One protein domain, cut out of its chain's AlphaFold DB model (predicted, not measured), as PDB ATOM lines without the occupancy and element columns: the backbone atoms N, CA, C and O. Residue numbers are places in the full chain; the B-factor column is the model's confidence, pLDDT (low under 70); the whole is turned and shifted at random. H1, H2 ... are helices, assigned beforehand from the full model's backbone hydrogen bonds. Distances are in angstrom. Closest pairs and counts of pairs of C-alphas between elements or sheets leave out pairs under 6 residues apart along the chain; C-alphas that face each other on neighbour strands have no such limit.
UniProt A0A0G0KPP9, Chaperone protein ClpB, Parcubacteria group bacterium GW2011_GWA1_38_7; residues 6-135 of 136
ATOM      1  N   ASN A   6     140.652 149.288 190.894       81.25
ATOM      2  CA  ASN A   6     142.090 149.309 190.644       81.25
ATOM      3  C   ASN A   6     142.590 148.085 189.866       81.25
ATOM      4  O   ASN A   6     143.611 148.163 189.180       81.25
ATOM      5  N   ILE A   7     141.917 146.936 189.975       83.81
ATOM      6  CA  ILE A   7     142.283 145.733 189.212       83.81
ATOM      7  C   ILE A   7     141.917 145.935 187.740       83.81
ATOM      8  O   ILE A   7     142.712 145.602 186.856       83.81
ATOM      9  N   ILE A   8     140.740 146.512 187.484       82.12
ATOM     10  CA  ILE A   8     140.252 146.805 186.135       82.12
ATOM     11  C   ILE A   8     141.104 147.906 185.492       82.12
ATOM     12  O   ILE A   8     141.636 147.707 184.400       82.12
ATOM     13  N   LEU A   9     141.323 149.021 186.194       80.50
ATOM     14  CA  LEU A   9     142.128 150.139 185.701       80.50
ATOM     15  C   LEU A   9     143.550 149.715 185.344       80.50
ATOM     16  O   LEU A   9     144.017 150.046 184.260       80.50
ATOM     17  N   ARG A  10     144.214 148.910 186.180       84.69
ATOM     18  CA  ARG A  10     145.569 148.416 185.877       84.69
ATOM     19  C   ARG A  10     145.623 147.547 184.630       84.69
ATOM     20  O   ARG A  10     146.628 147.571 183.919       84.69
ATOM     21  N   ALA A  11     144.572 146.768 184.369       83.19
ATOM     22  CA  ALA A  11     144.490 145.961 183.157       83.19
ATOM     23  C   ALA A  11     144.308 146.829 181.902       83.19
ATOM     24  O   ALA A  11     144.892 146.503 180.866       83.19
ATOM     25  N   ILE A  12     143.537 147.917 182.015       78.75
ATOM     26  CA  ILE A  12     143.209 148.840 180.919       78.75
ATOM     27  C   ILE A  12     144.356 149.817 180.630       78.75
ATOM     28  O   ILE A  12     144.780 149.942 179.484       78.75
ATOM     29  N   LEU A  13     144.852 150.509 181.655       80.44
ATOM     30  CA  LEU A  13     145.779 151.635 181.527       80.44
ATOM     31  C   LEU A  13     147.233 151.215 181.328       80.44
ATOM     32  O   LEU A  13     148.038 152.020 180.873       80.44
ATOM     33  N   ASN A  14     147.574 149.970 181.675       79.44
ATOM     34  CA  ASN A  14     148.952 149.482 181.661       79.44
ATOM     35  C   ASN A  14     149.933 150.425 182.392       79.44
ATOM     36  O   ASN A  14     151.059 150.654 181.955       79.44
ATOM     37  N   ASP A  15     149.479 150.988 183.508       80.31
ATOM     38  CA  ASP A  15     150.138 152.032 184.290       80.31
ATOM     39  C   ASP A  15     151.212 151.498 185.252       80.31
ATOM     40  O   ASP A  15     151.941 152.278 185.864       80.31
ATOM     41  N   HIS A  16     151.339 150.173 185.394       87.25
ATOM     42  CA  HIS A  16     152.262 149.555 186.338       87.25
ATOM     43  C   HIS A  16     153.015 148.356 185.739       87.25
ATOM     44  O   HIS A  16     152.448 147.285 185.516       87.25
ATOM     45  N   LYS A  17     154.347 148.476 185.627       88.88
ATOM     46  CA  LYS A  17     155.252 147.504 184.970       88.88
ATOM     47  C   LYS A  17     155.047 146.037 185.379       88.88
ATOM     48  O   LYS A  17     155.135 145.147 184.542       88.88
ATOM     49  N   THR A  18     154.787 145.763 186.659       89.31
ATOM     50  CA  THR A  18     154.590 144.394 187.179       89.31
ATOM     51  C   THR A  18     153.135 144.005 187.458       89.31
ATOM     52  O   THR A  18     152.783 142.838 187.285       89.31
ATOM     53  N   LEU A  19     152.280 144.934 187.902       86.19
ATOM     54  CA  LEU A  19     150.897 144.635 188.280       86.19
ATOM     55  C   LEU A  19     149.950 144.614 187.079       86.19
ATOM     56  O   LEU A  19     149.066 143.758 187.042       86.19
ATOM     57  N   SER A  20     150.154 145.468 186.074       85.25
ATOM     58  CA  SER A  20     149.312 145.485 184.874       85.25
ATOM     59  C   SER A  20     149.362 144.158 184.100       85.25
ATOM     60  O   SER A  20     148.293 143.600 183.833       85.25
ATOM     61  N   PRO A  21     150.537 143.530 183.860       89.38
ATOM     62  CA  PRO A  21     150.589 142.198 183.248       89.38
ATOM     63  C   PRO A  21     149.880 141.114 184.076       89.38
ATOM     64  O   PRO A  21     149.262 140.200 183.525       89.38
ATOM     65  N   LYS A  22     149.934 141.205 185.415       90.25
ATOM     66  CA  LYS A  22     149.230 140.271 186.311       90.25
ATOM     67  C   LYS A  22     147.713 140.449 186.223       90.25
ATOM     68  O   LYS A  22     147.006 139.447 186.133       90.25
ATOM     69  N   ALA A  23     147.229 141.690 186.188       86.75
ATOM     70  CA  ALA A  23     145.811 142.004 186.025       86.75
ATOM     71  C   ALA A  23     145.284 141.505 184.666       86.75
ATOM     72  O   ALA A  23     144.294 140.778 184.611       86.75
ATOM     73  N   GLN A  24     146.005 141.765 183.574       84.56
ATOM     74  CA  GLN A  24     145.658 141.250 182.242       84.56
ATOM     75  C   GLN A  24     145.629 139.713 182.206       84.56
ATOM     76  O   GLN A  24     144.698 139.108 181.666       84.56
ATOM     77  N   LYS A  25     146.616 139.051 182.830       88.12
ATOM     78  CA  LYS A  25     146.637 137.586 182.961       88.12
ATOM     79  C   LYS A  25     145.438 137.072 183.761       88.12
ATOM     80  O   LYS A  25     144.863 136.059 183.363       88.12
ATOM     81  N   PHE A  26     145.057 137.749 184.843       88.19
ATOM     82  CA  PHE A  26     143.873 137.417 185.637       88.19
ATOM     83  C   PHE A  26     142.600 137.440 184.777       88.19
ATOM     84  O   PHE A  26     141.908 136.424 184.704       88.19
ATOM     85  N   PHE A  27     142.352 138.522 184.032       83.06
ATOM     86  CA  PHE A  27     141.187 138.627 183.145       83.06
ATOM     87  C   PHE A  27     141.196 137.580 182.023       83.06
ATOM     88  O   PHE A  27     140.173 136.951 181.741       83.06
ATOM     89  N   ARG A  28     142.364 137.300 181.429       83.38
ATOM     90  CA  ARG A  28     142.517 136.230 180.427       83.38
ATOM     91  C   ARG A  28     142.170 134.852 180.998       83.38
ATOM     92  O   ARG A  28     141.519 134.053 180.324       83.38
ATOM     93  N   LEU A  29     142.603 134.560 182.225       84.69
ATOM     94  CA  LEU A  29     142.291 133.302 182.906       84.69
ATOM     95  C   LEU A  29     140.811 133.210 183.278       84.69
ATOM     96  O   LEU A  29     140.223 132.152 183.067       84.69
ATOM     97  N   ALA A  30     140.206 134.298 183.760       82.44
ATOM     98  CA  ALA A  30     138.773 134.358 184.039       82.44
ATOM     99  C   ALA A  30     137.950 134.058 182.776       82.44
ATOM    100  O   ALA A  30     137.074 133.192 182.809       82.44
ATOM    101  N   LYS A  31     138.313 134.662 181.633       77.38
ATOM    102  CA  LYS A  31     137.689 134.380 180.329       77.38
ATOM    103  C   LYS A  31     137.855 132.916 179.914       77.38
ATOM    104  O   LYS A  31     136.871 132.261 179.580       77.38
ATOM    105  N   LYS A  32     139.077 132.368 179.992       81.00
ATOM    106  CA  LYS A  32     139.358 130.957 179.647       81.00
ATOM    107  C   LYS A  32     138.569 129.980 180.524       81.00
ATOM    108  O   LYS A  32     138.093 128.964 180.033       81.00
ATOM    109  N   ARG A  33     138.431 130.287 181.813       83.56
ATOM    110  CA  ARG A  33     137.707 129.468 182.795       83.56
ATOM    111  C   ARG A  33     136.198 129.726 182.810       83.56
ATOM    112  O   ARG A  33     135.513 129.150 183.646       83.56
ATOM    113  N   LYS A  34     135.682 130.601 181.932       78.00
ATOM    114  CA  LYS A  34     134.282 131.064 181.935       78.00
ATOM    115  C   LYS A  34     133.824 131.535 183.326       78.00
ATOM    116  O   LYS A  34     132.665 131.377 183.707       78.00
ATOM    117  N   THR A  35     134.746 132.089 184.110       77.19
ATOM    118  CA  THR A  35     134.473 132.562 185.466       77.19
ATOM    119  C   THR A  35     133.721 133.882 185.395       77.19
ATOM    120  O   THR A  35     134.197 134.833 184.780       77.19
ATOM    121  N   LYS A  36     132.562 133.959 186.055       68.88
ATOM    122  CA  LYS A  36     131.805 135.210 186.173       68.88
ATOM    123  C   LYS A  36     132.494 136.160 187.163       68.88
ATOM    124  O   LYS A  36     132.668 135.832 188.345       68.88
ATOM    125  N   LEU A  37     132.882 137.333 186.674       76.12
ATOM    126  CA  LEU A  37     133.355 138.451 187.487       76.12
ATOM    127  C   LEU A  37     132.206 139.439 187.666       76.12
ATOM    128  O   LEU A  37     131.516 139.735 186.699       76.12
ATOM    129  N   ASN A  38     132.020 139.927 188.885       72.75
ATOM    130  CA  ASN A  38     130.990 140.897 189.234       72.75
ATOM    131  C   ASN A  38     131.684 142.175 189.712       72.75
ATOM    132  O   ASN A  38     132.767 142.114 190.293       72.75
ATOM    133  N   THR A  39     131.051 143.320 189.517       76.12
ATOM    134  CA  THR A  39     131.441 144.572 190.168       76.12
ATOM    135  C   THR A  39     130.188 145.380 190.491       76.12
ATOM    136  O   THR A  39     129.079 144.897 190.240       76.12
ATOM    137  N   THR A  40     130.353 146.551 191.091       71.19
ATOM    138  CA  THR A  40     129.259 147.478 191.380       71.19
ATOM    139  C   THR A  40     129.182 148.576 190.329       71.19
ATOM    140  O   THR A  40     130.163 148.892 189.652       71.19
ATOM    141  N   ASP A  41     128.010 149.190 190.223       67.00
ATOM    142  CA  ASP A  41     127.769 150.302 189.306       67.00
ATOM    143  C   ASP A  41     128.686 151.487 189.664       67.00
ATOM    144  O   ASP A  41     129.241 152.131 188.776       67.00
ATOM    145  N   LEU A  42     128.960 151.673 190.964       65.19
ATOM    146  CA  LEU A  42     129.923 152.636 191.513       65.19
ATOM    147  C   LEU A  42     131.330 152.464 190.924       65.19
ATOM    148  O   LEU A  42     131.937 153.422 190.452       65.19
ATOM    149  N   VAL A  43     131.830 151.225 190.910       73.31
ATOM    150  CA  VAL A  43     133.151 150.894 190.360       73.31
ATOM    151  C   VAL A  43     133.199 151.190 188.861       73.31
ATOM    152  O   VAL A  43     134.213 151.679 188.366       73.31
ATOM    153  N   ILE A  44     132.113 150.940 188.122       72.12
ATOM    154  CA  ILE A  44     132.041 151.293 186.697       72.12
ATOM    155  C   ILE A  44     132.153 152.804 186.506       72.12
ATOM    156  O   ILE A  44     132.961 153.245 185.687       72.12
ATOM    157  N   GLY A  45     131.383 153.587 187.264       68.50
ATOM    158  CA  GLY A  45     131.441 155.048 187.205       68.50
ATOM    159  C   GLY A  45     132.835 155.592 187.486       68.50
ATOM    160  O   GLY A  45     133.341 156.425 186.733       68.50
ATOM    161  N   GLU A  46     133.493 155.065 188.518       71.88
ATOM    162  CA  GLU A  46     134.864 155.441 188.856       71.88
ATOM    163  C   GLU A  46     135.840 155.116 187.716       71.88
ATOM    164  O   GLU A  46     136.682 155.946 187.379       71.88
ATOM    165  N   ILE A  47     135.710 153.955 187.065       75.06
ATOM    166  CA  ILE A  47     136.568 153.597 185.926       75.06
ATOM    167  C   ILE A  47     136.407 154.604 184.789       75.06
ATOM    168  O   ILE A  47     137.414 155.105 184.291       75.06
ATOM    169  N   PHE A  48     135.175 154.917 184.382       72.19
ATOM    170  CA  PHE A  48     134.941 155.895 183.315       72.19
ATOM    171  C   PHE A  48     135.511 157.264 183.675       72.19
ATOM    172  O   PHE A  48     136.248 157.840 182.875       72.19
ATOM    173  N   TRP A  49     135.267 157.731 184.900       72.38
ATOM    174  CA  TRP A  49     135.804 159.001 185.374       72.38
ATOM    175  C   TRP A  49     137.341 159.024 185.395       72.38
ATOM    176  O   TRP A  49     137.953 160.009 184.981       72.38
ATOM    177  N   VAL A  50     138.006 157.950 185.833       73.19
ATOM    178  CA  VAL A  50     139.479 157.876 185.825       73.19
ATOM    179  C   VAL A  50     140.025 157.865 184.396       73.19
ATOM    180  O   VAL A  50     141.018 158.538 184.117       73.19
ATOM    181  N   LEU A  51     139.392 157.118 183.489       71.56
ATOM    182  CA  LEU A  51     139.794 157.057 182.080       71.56
ATOM    183  C   LEU A  51     139.598 158.395 181.352       71.56
ATOM    184  O   LEU A  51     140.315 158.669 180.396       71.56
ATOM    185  N   GLU A  52     138.654 159.215 181.804       67.69
ATOM    186  CA  GLU A  52     138.367 160.537 181.249       67.69
ATOM    187  C   GLU A  52     139.228 161.655 181.859       67.69
ATOM    188  O   GLU A  52     139.759 162.503 181.142       67.69
ATOM    189  N   SER A  53     139.408 161.644 183.182       66.56
ATOM    190  CA  SER A  53     140.167 162.666 183.918       66.56
ATOM    191  C   SER A  53     141.667 162.587 183.664       66.56
ATOM    192  O   SER A  53     142.360 163.611 183.596       66.56
ATOM    193  N   LYS A  54     142.204 161.374 183.498       61.69
ATOM    194  CA  LYS A  54     143.576 161.221 183.049       61.69
ATOM    195  C   LYS A  54     143.595 161.551 181.560       61.69
ATOM    196  O   LYS A  54     143.185 160.729 180.754       61.69
ATOM    197  N   LYS A  55     144.135 162.725 181.200       53.34
ATOM    198  CA  LYS A  55     144.553 163.124 179.834       53.34
ATOM    199  C   LYS A  55     145.637 162.186 179.252       53.34
ATOM    200  O   LYS A  55     146.614 162.639 178.665       53.34
ATOM    201  N   ILE A  56     145.528 160.881 179.488       53.69
ATOM    202  CA  ILE A  56     146.313 159.843 178.843       53.69
ATOM    203  C   ILE A  56     145.877 159.880 177.384       53.69
ATOM    204  O   ILE A  56     144.690 159.797 177.082       53.69
ATOM    205  N   GLU A  57     146.850 160.093 176.508       44.78
ATOM    206  CA  GLU A  57     146.706 160.257 175.066       44.78
ATOM    207  C   GLU A  57     145.586 159.422 174.402       44.78
ATOM    208  O   GLU A  57     145.316 158.273 174.776       44.78
ATOM    209  N   PRO A  58     144.955 159.970 173.347       49.56
ATOM    210  CA  PRO A  58     143.668 159.527 172.831       49.56
ATOM    211  C   PRO A  58     143.806 158.219 172.047       49.56
ATOM    212  O   PRO A  58     144.006 158.227 170.835       49.56
ATOM    213  N   LYS A  59     143.693 157.061 172.703       49.53
ATOM    214  CA  LYS A  59     143.576 155.773 171.979       49.53
ATOM    215  C   LYS A  59     142.518 154.817 172.505       49.53
ATOM    216  O   LYS A  59     142.190 153.844 171.817       49.53
ATOM    217  N   LEU A  60     141.948 155.077 173.678       53.78
ATOM    218  CA  LEU A  60     140.806 154.317 174.163       53.78
ATOM    219  C   LEU A  60     139.549 155.162 173.987       53.78
ATOM    220  O   LEU A  60     139.244 156.018 174.808       53.78
ATOM    221  N   SER A  61     138.830 154.945 172.883       56.88
ATOM    222  CA  SER A  61     137.500 155.535 172.748       56.88
ATOM    223  C   SER A  61     136.636 155.058 173.917       56.88
ATOM    224  O   SER A  61     136.758 153.911 174.354       56.88
ATOM    225  N   ARG A  62     135.758 155.922 174.430       58.31
ATOM    226  CA  ARG A  62     134.837 155.600 175.537       58.31
ATOM    227  C   ARG A  62     134.084 154.282 175.294       58.31
ATOM    228  O   ARG A  62     133.950 153.462 176.195       58.31
ATOM    229  N   LYS A  63     133.729 154.024 174.029       56.12
ATOM    230  CA  LYS A  63     133.160 152.760 173.546       56.12
ATOM    231  C   LYS A  63     134.080 151.557 173.776       56.12
ATOM    232  O   LYS A  63     133.634 150.535 174.262       56.12
ATOM    233  N   LYS A  64     135.381 151.691 173.518       60.06
ATOM    234  CA  LYS A  64     136.374 150.633 173.742       60.06
ATOM    235  C   LYS A  64     136.607 150.354 175.231       60.06
ATOM    236  O   LYS A  64     136.835 149.206 175.591       60.06
ATOM    237  N   ALA A  65     136.527 151.370 176.094       61.56
ATOM    238  CA  ALA A  65     136.535 151.176 177.546       61.56
ATOM    239  C   ALA A  65     135.286 150.415 178.015       61.56
ATOM    240  O   ALA A  65     135.413 149.428 178.738       61.56
ATOM    241  N   ALA A  66     134.107 150.820 177.531       62.25
ATOM    242  CA  ALA A  66     132.847 150.126 177.776       62.25
ATOM    243  C   ALA A  66     132.905 148.669 177.298       62.25
ATOM    244  O   ALA A  66     132.659 147.766 178.088       62.25
ATOM    245  N   ASP A  67     133.324 148.428 176.054       62.56
ATOM    246  CA  ASP A  67     133.465 147.094 175.463       62.56
ATOM    247  C   ASP A  67     134.420 146.218 176.278       62.56
ATOM    248  O   ASP A  67     134.146 145.043 176.517       62.56
ATOM    249  N   ILE A  68     135.537 146.783 176.749       63.81
ATOM    250  CA  ILE A  68     136.482 146.079 177.617       63.81
ATOM    251  C   ILE A  68     135.804 145.697 178.934       63.81
ATOM    252  O   ILE A  68     135.818 144.518 179.291       63.81
ATOM    253  N   ILE A  69     135.178 146.647 179.627       64.19
ATOM    254  CA  ILE A  69     134.492 146.395 180.900       64.19
ATOM    255  C   ILE A  69     133.392 145.342 180.705       64.19
ATOM    256  O   ILE A  69     133.375 144.342 181.419       64.19
ATOM    257  N   LEU A  70     132.553 145.484 179.680       62.03
ATOM    258  CA  LEU A  70     131.483 144.546 179.329       62.03
ATOM    259  C   LEU A  70     132.005 143.159 178.925       62.03
ATOM    260  O   LEU A  70     131.354 142.150 179.190       62.03
ATOM    261  N   SER A  71     133.191 143.075 178.316       60.53
ATOM    262  CA  SER A  71     133.796 141.793 177.928       60.53
ATOM    263  C   SER A  71     134.313 140.974 179.115       60.53
ATOM    264  O   SER A  71     134.523 139.762 178.983       60.53
ATOM    265  N   PHE A  72     134.533 141.623 180.262       53.47
ATOM    266  CA  PHE A  72     135.126 141.011 181.450       53.47
ATOM    267  C   PHE A  72     134.174 140.940 182.642       53.47
ATOM    268  O   PHE A  72     134.302 140.026 183.458       53.47
ATOM    269  N   VAL A  73     133.231 141.872 182.746       55.59
ATOM    270  CA  VAL A  73     132.302 141.991 183.865       55.59
ATOM    271  C   VAL A  73     130.951 141.433 183.452       55.59
ATOM    272  O   VAL A  73     130.284 141.942 182.558       55.59
ATOM    273  N   ASN A  74     130.523 140.385 184.146       48.72
ATOM    274  CA  ASN A  74     129.133 139.974 184.131       48.72
ATOM    275  C   ASN A  74     128.444 140.803 185.210       48.72
ATOM    276  O   ASN A  74     128.555 140.502 186.398       48.72
ATOM    277  N   LEU A  75     127.821 141.909 184.812       49.50
ATOM    278  CA  LEU A  75     127.107 142.727 185.777       49.50
ATOM    279  C   LEU A  75     125.963 141.883 186.354       49.50
ATOM    280  O   LEU A  75     125.184 141.313 185.586       49.50
ATOM    281  N   PRO A  76     125.870 141.744 187.691       42.16
ATOM    282  CA  PRO A  76     124.856 140.905 188.332       42.16
ATOM    283  C   PRO A  76     123.424 141.343 187.986       42.16
ATOM    284  O   PRO A  76     122.486 140.564 188.132       42.16
ATOM    285  N   ARG A  77     123.265 142.561 187.463       52.12
ATOM    286  CA  ARG A  77     122.110 143.018 186.697       52.12
ATOM    287  C   ARG A  77     122.592 143.293 185.285       52.12
ATOM    288  O   ARG A  77     123.556 144.023 185.107       52.12
ATOM    289  N   LYS A  78     121.966 142.712 184.267       51.66
ATOM    290  CA  LYS A  78     122.299 143.036 182.873       51.66
ATOM    291  C   LYS A  78     121.893 144.495 182.607       51.66
ATOM    292  O   LYS A  78     120.743 144.745 182.267       51.66
ATOM    293  N   ILE A  79     122.833 145.415 182.810       59.44
ATOM    294  CA  ILE A  79     122.730 146.838 182.492       59.44
ATOM    295  C   ILE A  79     122.704 146.995 180.968       59.44
ATOM    296  O   ILE A  79     123.445 146.304 180.263       59.44
ATOM    297  N   ASN A  80     121.812 147.838 180.453       65.75
ATOM    298  CA  ASN A  80     121.698 148.130 179.024       65.75
ATOM    299  C   ASN A  80     122.557 149.346 178.624       65.75
ATOM    300  O   ASN A  80     123.113 150.045 179.469       65.75
ATOM    301  N   GLU A  81     122.691 149.581 177.317       67.00
ATOM    302  CA  GLU A  81     123.528 150.661 176.768       67.00
ATOM    303  C   GLU A  81     123.116 152.057 177.260       67.00
ATOM    304  O   GLU A  81     123.980 152.908 177.437       67.00
ATOM    305  N   GLU A  82     121.835 152.279 177.567       69.56
ATOM    306  CA  GLU A  82     121.323 153.564 178.067       69.56
ATOM    307  C   GLU A  82     121.964 153.993 179.383       69.56
ATOM    308  O   GLU A  82     122.370 155.142 179.547       69.56
ATOM    309  N   VAL A  83     122.134 153.058 180.311       68.94
ATOM    310  CA  VAL A  83     122.807 153.339 181.579       68.94
ATOM    311  C   VAL A  83     124.281 153.652 181.352       68.94
ATOM    312  O   VAL A  83     124.820 154.553 181.982       68.94
ATOM    313  N   ILE A  84     124.941 152.947 180.432       68.31
ATOM    314  CA  ILE A  84     126.345 153.217 180.099       68.31
ATOM    315  C   ILE A  84     126.475 154.618 179.505       68.31
ATOM    316  O   ILE A  84     127.333 155.384 179.935       68.31
ATOM    317  N   ASN A  85     125.600 154.974 178.566       70.12
ATOM    318  CA  ASN A  85     125.575 156.296 177.949       70.12
ATOM    319  C   ASN A  85     125.301 157.392 178.982       70.12
ATOM    320  O   ASN A  85     125.971 158.420 178.959       70.12
ATOM    321  N   PHE A  86     124.385 157.158 179.922       71.94
ATOM    322  CA  PHE A  86     124.111 158.077 181.024       71.94
ATOM    323  C   PHE A  86     125.323 158.268 181.946       71.94
ATOM    324  O   PHE A  86     125.659 159.398 182.299       71.94
ATOM    325  N   LEU A  87     126.014 157.183 182.310       67.88
ATOM    326  CA  LEU A  87     127.224 157.251 183.136       67.88
ATOM    327  C   LEU A  87     128.369 157.966 182.436       67.88
ATOM    328  O   LEU A  87     129.104 158.717 183.075       67.88
ATOM    329  N   VAL A  88     128.492 157.765 181.127       66.00
ATOM    330  CA  VAL A  88     129.437 158.498 180.289       66.00
ATOM    331  C   VAL A  88     129.074 159.984 180.250       66.00
ATOM    332  O   VAL A  88     129.928 160.811 180.538       66.00
ATOM    333  N   GLU A  89     127.816 160.332 179.965       68.62
ATOM    334  CA  GLU A  89     127.346 161.722 179.894       68.62
ATOM    335  C   GLU A  89     127.598 162.473 181.211       68.62
ATOM    336  O   GLU A  89     128.123 163.583 181.200       68.62
ATOM    337  N   LYS A  90     127.295 161.846 182.353       65.31
ATOM    338  CA  LYS A  90     127.506 162.444 183.680       65.31
ATOM    339  C   LYS A  90     128.963 162.451 184.140       65.31
ATOM    340  O   LYS A  90     129.311 163.287 184.965       65.31
ATOM    341  N   GLY A  91     129.800 161.544 183.636       58.34
ATOM    342  CA  GLY A  91     131.242 161.524 183.913       58.34
ATOM    343  C   GLY A  91     132.046 162.557 183.131       58.34
ATOM    344  O   GLY A  91     133.109 162.965 183.600       58.34
ATOM    345  N   SER A  92     131.511 163.003 181.992       53.06
ATOM    346  CA  SER A  92     132.137 163.976 181.095       53.06
ATOM    347  C   SER A  92     131.888 165.437 181.460       53.06
ATOM    348  O   SER A  92     132.539 166.316 180.892       53.06
ATOM    349  N   ASP A  93     130.964 165.717 182.377       57.94
ATOM    350  CA  ASP A  93     130.675 167.079 182.812       57.94
ATOM    351  C   ASP A  93     131.802 167.588 183.746       57.94
ATOM    352  O   ASP A  93     132.018 167.011 184.816       57.94
ATOM    353  N   PRO A  94     132.550 168.649 183.367       54.59
ATOM    354  CA  PRO A  94     133.664 169.180 184.155       54.59
ATOM    355  C   PRO A  94     133.270 169.654 185.560       54.59
ATOM    356  O   PRO A  94     134.132 169.701 186.442       54.59
ATOM    357  N   GLU A  95     131.997 170.001 185.782       52.09
ATOM    358  CA  GLU A  95     131.465 170.364 187.102       52.09
ATOM    359  C   GLU A  95     131.180 169.123 187.971       52.09
ATOM    360  O   GLU A  95     131.171 169.189 189.205       52.09
ATOM    361  N   PHE A  96     131.012 167.954 187.346       53.38
ATOM    362  CA  PHE A  96     130.712 166.682 187.994       53.38
ATOM    363  C   PHE A  96     131.982 165.819 188.101       53.38
ATOM    364  O   PHE A  96     132.250 164.930 187.300       53.38
ATOM    365  N   GLY A  97     132.783 166.037 189.150       55.16
ATOM    366  CA  GLY A  97     133.902 165.139 189.474       55.16
ATOM    367  C   GLY A  97     133.452 163.702 189.810       55.16
ATOM    368  O   GLY A  97     132.264 163.411 189.930       55.16
ATOM    369  N   GLY A  98     134.394 162.781 190.065       53.28
ATOM    370  CA  GLY A  98     134.089 161.353 190.289       53.28
ATOM    371  C   GLY A  98     133.100 161.068 191.431       53.28
ATOM    372  O   GLY A  98     132.375 160.076 191.409       53.28
ATOM    373  N   ARG A  99     132.986 161.981 192.406       56.78
ATOM    374  CA  ARG A  99     131.977 161.910 193.481       56.78
ATOM    375  C   ARG A  99     130.551 162.164 192.982       56.78
ATOM    376  O   ARG A  99     129.606 161.628 193.553       56.78
ATOM    377  N   SER A 100     130.392 162.973 191.945       61.50
ATOM    378  CA  SER A 100     129.104 163.338 191.365       61.50
ATOM    379  C   SER A 100     128.578 162.232 190.442       61.50
ATOM    380  O   SER A 100     127.382 161.955 190.446       61.50
ATOM    381  N   VAL A 101     129.475 161.514 189.757       62.41
ATOM    382  CA  VAL A 101     129.158 160.274 189.022       62.41
ATOM    383  C   VAL A 101     128.679 159.183 189.974       62.41
ATOM    384  O   VAL A 101     127.633 158.577 189.754       62.41
ATOM    385  N   ASN A 102     129.398 158.991 191.081       59.31
ATOM    386  CA  ASN A 102     129.008 158.057 192.136       59.31
ATOM    387  C   ASN A 102     127.618 158.370 192.698       59.31
ATOM    388  O   ASN A 102     126.802 157.473 192.895       59.31
ATOM    389  N   ARG A 103     127.331 159.660 192.893       66.31
ATOM    390  CA  ARG A 103     126.018 160.128 193.331       66.31
ATOM    391  C   ARG A 103     124.942 159.882 192.275       66.31
ATOM    392  O   ARG A 103     123.882 159.389 192.624       66.31
ATOM    393  N   ALA A 104     125.213 160.130 190.994       67.88
ATOM    394  CA  ALA A 104     124.273 159.828 189.915       67.88
ATOM    395  C   ALA A 104     123.960 158.324 189.823       67.88
ATOM    396  O   ALA A 104     122.808 157.947 189.626       67.88
ATOM    397  N   ILE A 105     124.957 157.458 190.022       66.75
ATOM    398  CA  ILE A 105     124.755 156.006 190.073       66.75
ATOM    399  C   ILE A 105     123.816 155.625 191.208       66.75
ATOM    400  O   ILE A 105     122.816 154.943 190.985       66.75
ATOM    401  N   GLN A 106     124.128 156.082 192.414       65.81
ATOM    402  CA  GLN A 106     123.370 155.725 193.601       65.81
ATOM    403  C   GLN A 106     121.947 156.310 193.547       65.81
ATOM    404  O   GLN A 106     120.956 155.597 193.708       65.81
ATOM    405  N   ASP A 107     121.830 157.597 193.214       72.81
ATOM    406  CA  ASP A 107     120.564 158.328 193.258       72.81
ATOM    407  C   ASP A 107     119.625 157.970 192.106       72.81
ATOM    408  O   ASP A 107     118.405 157.967 192.301       72.81
ATOM    409  N   LYS A 108     120.161 157.679 190.914       76.81
ATOM    410  CA  LYS A 108     119.353 157.407 189.716       76.81
ATOM    411  C   LYS A 108     119.261 155.921 189.413       76.81
ATOM    412  O   LYS A 108     118.152 155.406 189.315       76.81
ATOM    413  N   ILE A 109     120.388 155.216 189.309       74.62
ATOM    414  CA  ILE A 109     120.397 153.812 188.871       74.62
ATOM    415  C   ILE A 109     119.986 152.886 190.016       74.62
ATOM    416  O   ILE A 109     119.010 152.151 189.872       74.62
ATOM    417  N   GLU A 110     120.674 152.930 191.163       74.44
ATOM    418  CA  GLU A 110     120.393 152.003 192.270       74.44
ATOM    419  C   GLU A 110     118.984 152.207 192.832       74.44
ATOM    420  O   GLU A 110     118.262 151.230 193.043       74.44
ATOM    421  N   ASN A 111     118.549 153.459 192.984       78.50
ATOM    422  CA  ASN A 111     117.193 153.770 193.431       78.50
ATOM    423  C   ASN A 111     116.115 153.342 192.431       78.50
ATOM    424  O   ASN A 111     115.106 152.775 192.851       78.50
ATOM    425  N   LEU A 112     116.284 153.588 191.124       81.62
ATOM    426  CA  LEU A 112     115.319 153.135 190.110       81.62
ATOM    427  C   LEU A 112     115.164 151.619 190.161       81.62
ATOM    428  O   LEU A 112     114.061 151.078 190.184       81.62
ATOM    429  N   VAL A 113     116.294 150.939 190.228       76.12
ATOM    430  CA  VAL A 113     116.366 149.492 190.282       76.12
ATOM    431  C   VAL A 113     115.769 148.938 191.582       76.12
ATOM    432  O   VAL A 113     115.066 147.928 191.546       76.12
ATOM    433  N   ALA A 114     116.008 149.584 192.725       76.56
ATOM    434  CA  ALA A 114     115.384 149.225 193.996       76.56
ATOM    435  C   ALA A 114     113.862 149.400 193.932       76.56
ATOM    436  O   ALA A 114     113.137 148.483 194.317       76.56
ATOM    437  N   ARG A 115     113.376 150.516 193.366       83.81
ATOM    438  CA  ARG A 115     111.940 150.757 193.159       83.81
ATOM    439  C   ARG A 115     111.299 149.660 192.314       83.81
ATOM    440  O   ARG A 115     110.312 149.096 192.766       83.81
ATOM    441  N   LYS A 116     111.893 149.299 191.169       81.62
ATOM    442  CA  LYS A 116     111.375 148.230 190.290       81.62
ATOM    443  C   LYS A 116     111.323 146.857 190.968       81.62
ATOM    444  O   LYS A 116     110.477 146.036 190.637       81.62
ATOM    445  N   ILE A 117     112.233 146.577 191.903       77.94
ATOM    446  CA  ILE A 117     112.177 145.329 192.681       77.94
ATOM    447  C   ILE A 117     111.068 145.385 193.724       77.94
ATOM    448  O   ILE A 117     110.298 144.437 193.844       77.94
ATOM    449  N   VAL A 118     110.980 146.485 194.471       81.06
ATOM    450  CA  VAL A 118     109.963 146.650 195.517       81.06
ATOM    451  C   VAL A 118     108.551 146.692 194.921       81.06
ATOM    452  O   VAL A 118     107.630 146.162 195.533       81.06
ATOM    453  N   SER A 119     108.377 147.251 193.719       87.56
ATOM    454  CA  SER A 119     107.096 147.261 192.999       87.56
ATOM    455  C   SER A 119     106.733 145.918 192.354       87.56
ATOM    456  O   SER A 119     105.610 145.755 191.886       87.56
ATOM    457  N   GLY A 120     107.655 144.950 192.326       83.88
ATOM    458  CA  GLY A 120     107.453 143.654 191.673       83.88
ATOM    459  C   GLY A 120     107.599 143.679 190.147       83.88
ATOM    460  O   GLY A 120     107.392 142.651 189.506       83.88
ATOM    461  N   GLU A 121     108.000 144.808 189.553       80.94
ATOM    462  CA  GLU A 121     108.268 144.930 188.111       80.94
ATOM    463  C   GLU A 121     109.474 144.098 187.655       80.94
ATOM    464  O   GLU A 121     109.577 143.722 186.487       80.94
ATOM    465  N   THR A 122     110.420 143.809 188.554       75.12
ATOM    466  CA  THR A 122     111.574 142.964 188.240       75.12
ATOM    467  C   THR A 122     112.032 142.126 189.427       75.12
ATOM    468  O   THR A 122     111.935 142.536 190.581       75.12
ATOM    469  N   LEU A 123     112.582 140.941 189.146       71.19
ATOM    470  CA  LEU A 123     113.140 140.061 190.173       71.19
ATOM    471  C   LEU A 123     114.627 140.374 190.418       71.19
ATOM    472  O   LEU A 123     115.360 140.653 189.459       71.19
ATOM    473  N   PRO A 124     115.124 140.249 191.663       66.50
ATOM    474  CA  PRO A 124     116.552 140.331 191.957       66.50
ATOM    475  C   PRO A 124     117.390 139.428 191.035       66.50
ATOM    476  O   PRO A 124     117.091 138.251 190.860       66.50
ATOM    477  N   GLY A 125     118.446 139.986 190.436       63.84
ATOM    478  CA  GLY A 125     119.335 139.264 189.512       63.84
ATOM    479  C   GLY A 125     118.839 139.154 188.061       63.84
ATOM    480  O   GLY A 125     119.518 138.552 187.227       63.84
ATOM    481  N   SER A 126     117.685 139.740 187.731       62.56
ATOM    482  CA  SER A 126     117.150 139.760 186.362       62.56
ATOM    483  C   SER A 126     117.853 140.776 185.460       62.56
ATOM    484  O   SER A 126     118.546 141.690 185.917       62.56
ATOM    485  N   LYS A 127     117.648 140.637 184.139       65.12
ATOM    486  CA  LYS A 127     117.918 141.742 183.208       65.12
ATOM    487  C   LYS A 127     116.941 142.865 183.507       65.12
ATOM    488  O   LYS A 127     115.746 142.603 183.557       65.12
ATOM    489  N   ILE A 128     117.453 144.078 183.667       70.50
ATOM    490  CA  ILE A 128     116.621 145.263 183.837       70.50
ATOM    491  C   ILE A 128     116.850 146.133 182.615       70.50
ATOM    492  O   ILE A 128     117.984 146.482 182.292       70.50
ATOM    493  N   GLU A 129     115.767 146.432 181.915       75.12
ATOM    494  CA  GLU A 129     115.770 147.442 180.873       75.12
ATOM    495  C   GLU A 129     115.461 148.793 181.520       75.12
ATOM    496  O   GLU A 129     114.478 148.938 182.256       75.12
ATOM    497  N   ILE A 130     116.368 149.743 181.314       79.56
ATOM    498  CA  ILE A 130     116.284 151.104 181.840       79.56
ATOM    499  C   ILE A 130     116.246 152.046 180.649       79.56
ATOM    500  O   ILE A 130     117.146 152.011 179.808       79.56
ATOM    501  N   LYS A 131     115.214 152.874 180.556       81.50
ATOM    502  CA  LYS A 131     115.139 153.900 179.514       81.50
ATOM    503  C   LYS A 131     115.794 155.191 179.992       81.50
ATOM    504  O   LYS A 131     115.814 155.462 181.193       81.50
ATOM    505  N   LYS A 132     116.301 156.005 179.061       74.88
ATOM    506  CA  LYS A 132     116.940 157.288 179.393       74.88
ATOM    507  C   LYS A 132     116.002 158.194 180.190       74.88
ATOM    508  O   LYS A 132     116.433 158.813 181.157       74.88
ATOM    509  N   GLU A 133     114.719 158.204 179.843       80.06
ATOM    510  CA  GLU A 133     113.681 158.975 180.545       80.06
ATOM    511  C   GLU A 133     113.561 158.623 182.038       80.06
ATOM    512  O   GLU A 133     113.193 159.475 182.838       80.06
ATOM    513  N   GLU A 134     113.895 157.390 182.433       76.94
ATOM    514  CA  GLU A 134     113.833 156.936 183.831       76.94
ATOM    515  C   GLU A 134     115.064 157.356 184.655       76.94
ATOM    516  O   GLU A 134     115.076 157.201 185.880       76.94
ATOM    517  N   LEU A 135     116.109 157.858 183.985       70.56
ATOM    518  CA  LEU A 135     117.368 158.315 184.583       70.56
ATOM    519  C   LEU A 135     117.426 159.843 184.768       70.56
ATOM    520  O   LEU A 135     118.339 160.335 185.440       70.56
TER     521      LEU A 135
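AT A GLANCE: This is residues 6 to 135 of the 136 residues of the protein "Chaperone protein ClpB" of Parcubacteria group bacterium GW2011_GWA1_38_7 (UniProt A0A0G0KPP9). The six helices make a flat slab in which H3 sits in the middle, with H4, H5 and the near end of the long H6 packed round it. At one end of the slab H1 and H2 meet in a corner; at the other end H6 reaches outward, and residues 119 to 135, with no named element, fold back beside it toward H5. The printed part has 130 residues with six named helices, H1 to H6 in order along the chain, and no named strand; the class is all helix. It is compact, with a radius of gyration of the C-alphas of 15.4 A, and its C-alphas span 48 by 40 by 20 A.

HOW THE PARTS SIT: Begin with H1, residues 6 to 13, and look for H2, residues 19 to 32, which touches it with residues 19 to 24 alone. Their closest C-alphas, of Arg 10 and Ser 20, are 4.9 A apart, and their lines are about perpendicular at 83 degrees. Go on to H3, residues 41 to 53, the hub; H2 and H3 are apart. H3 touches H4, residues 62 to 72, only just, with 3 pairs of C-alphas within 8 A; the closest are Phe 48 and Ala 65 at 7.6 A, and the two form a helical hairpin at a steep tilt of 38 degrees, opposite ways. H4 also only just touches H1, with 3 such pairs, the closest being Ile 8 and Ile 69 at 7.8 A. H5, residues 81 to 91, touches H3 at a steep tilt of 51 degrees, the same way, with C-alphas of Trp 49 and Gly 91 closest at 5.4 A. H6, residues 98 to 118, touches H3 with residues 98 to 106 alone, at a shallow tilt of 26 degrees, opposite ways; the closest C-alphas are those of Leu 42 and Asn 102, 5.5 A apart. H5 and H6 form a second helical hairpin, at a shallow tilt of 32 degrees, only just short of steep; Gly 91 and Val 101 have the closest C-alphas, 5.7 A apart. In H1 to H5 every O i to N i+4 pair is within hydrogen-bond range; in H6, 15 of 17 are.

IN THESE COORDINATES: Find C-alpha 6 at (142.090, 149.309, 190.644), where H1 begins. H2 is 19.9 A from first to last C-alpha, H3 18.3 A, H4 15.7 A and H5 15.1 A. From C-alpha 98 at (134.089, 161.353, 190.289), H6 runs 28.7 A to C-alpha 118 at (109.963, 146.650, 195.517).

THE WHOLE: Look at Lys 17 and Ser 119 for the two C-alphas farthest apart, 48.8 A. The printed part has no cut; the link from H1 to H2 is tight, and the other links between helices are short. The mean pLDDT of the printed part is 70.3, and 61 residues are under 70, among them residues 52 to 84 and 87 to 106.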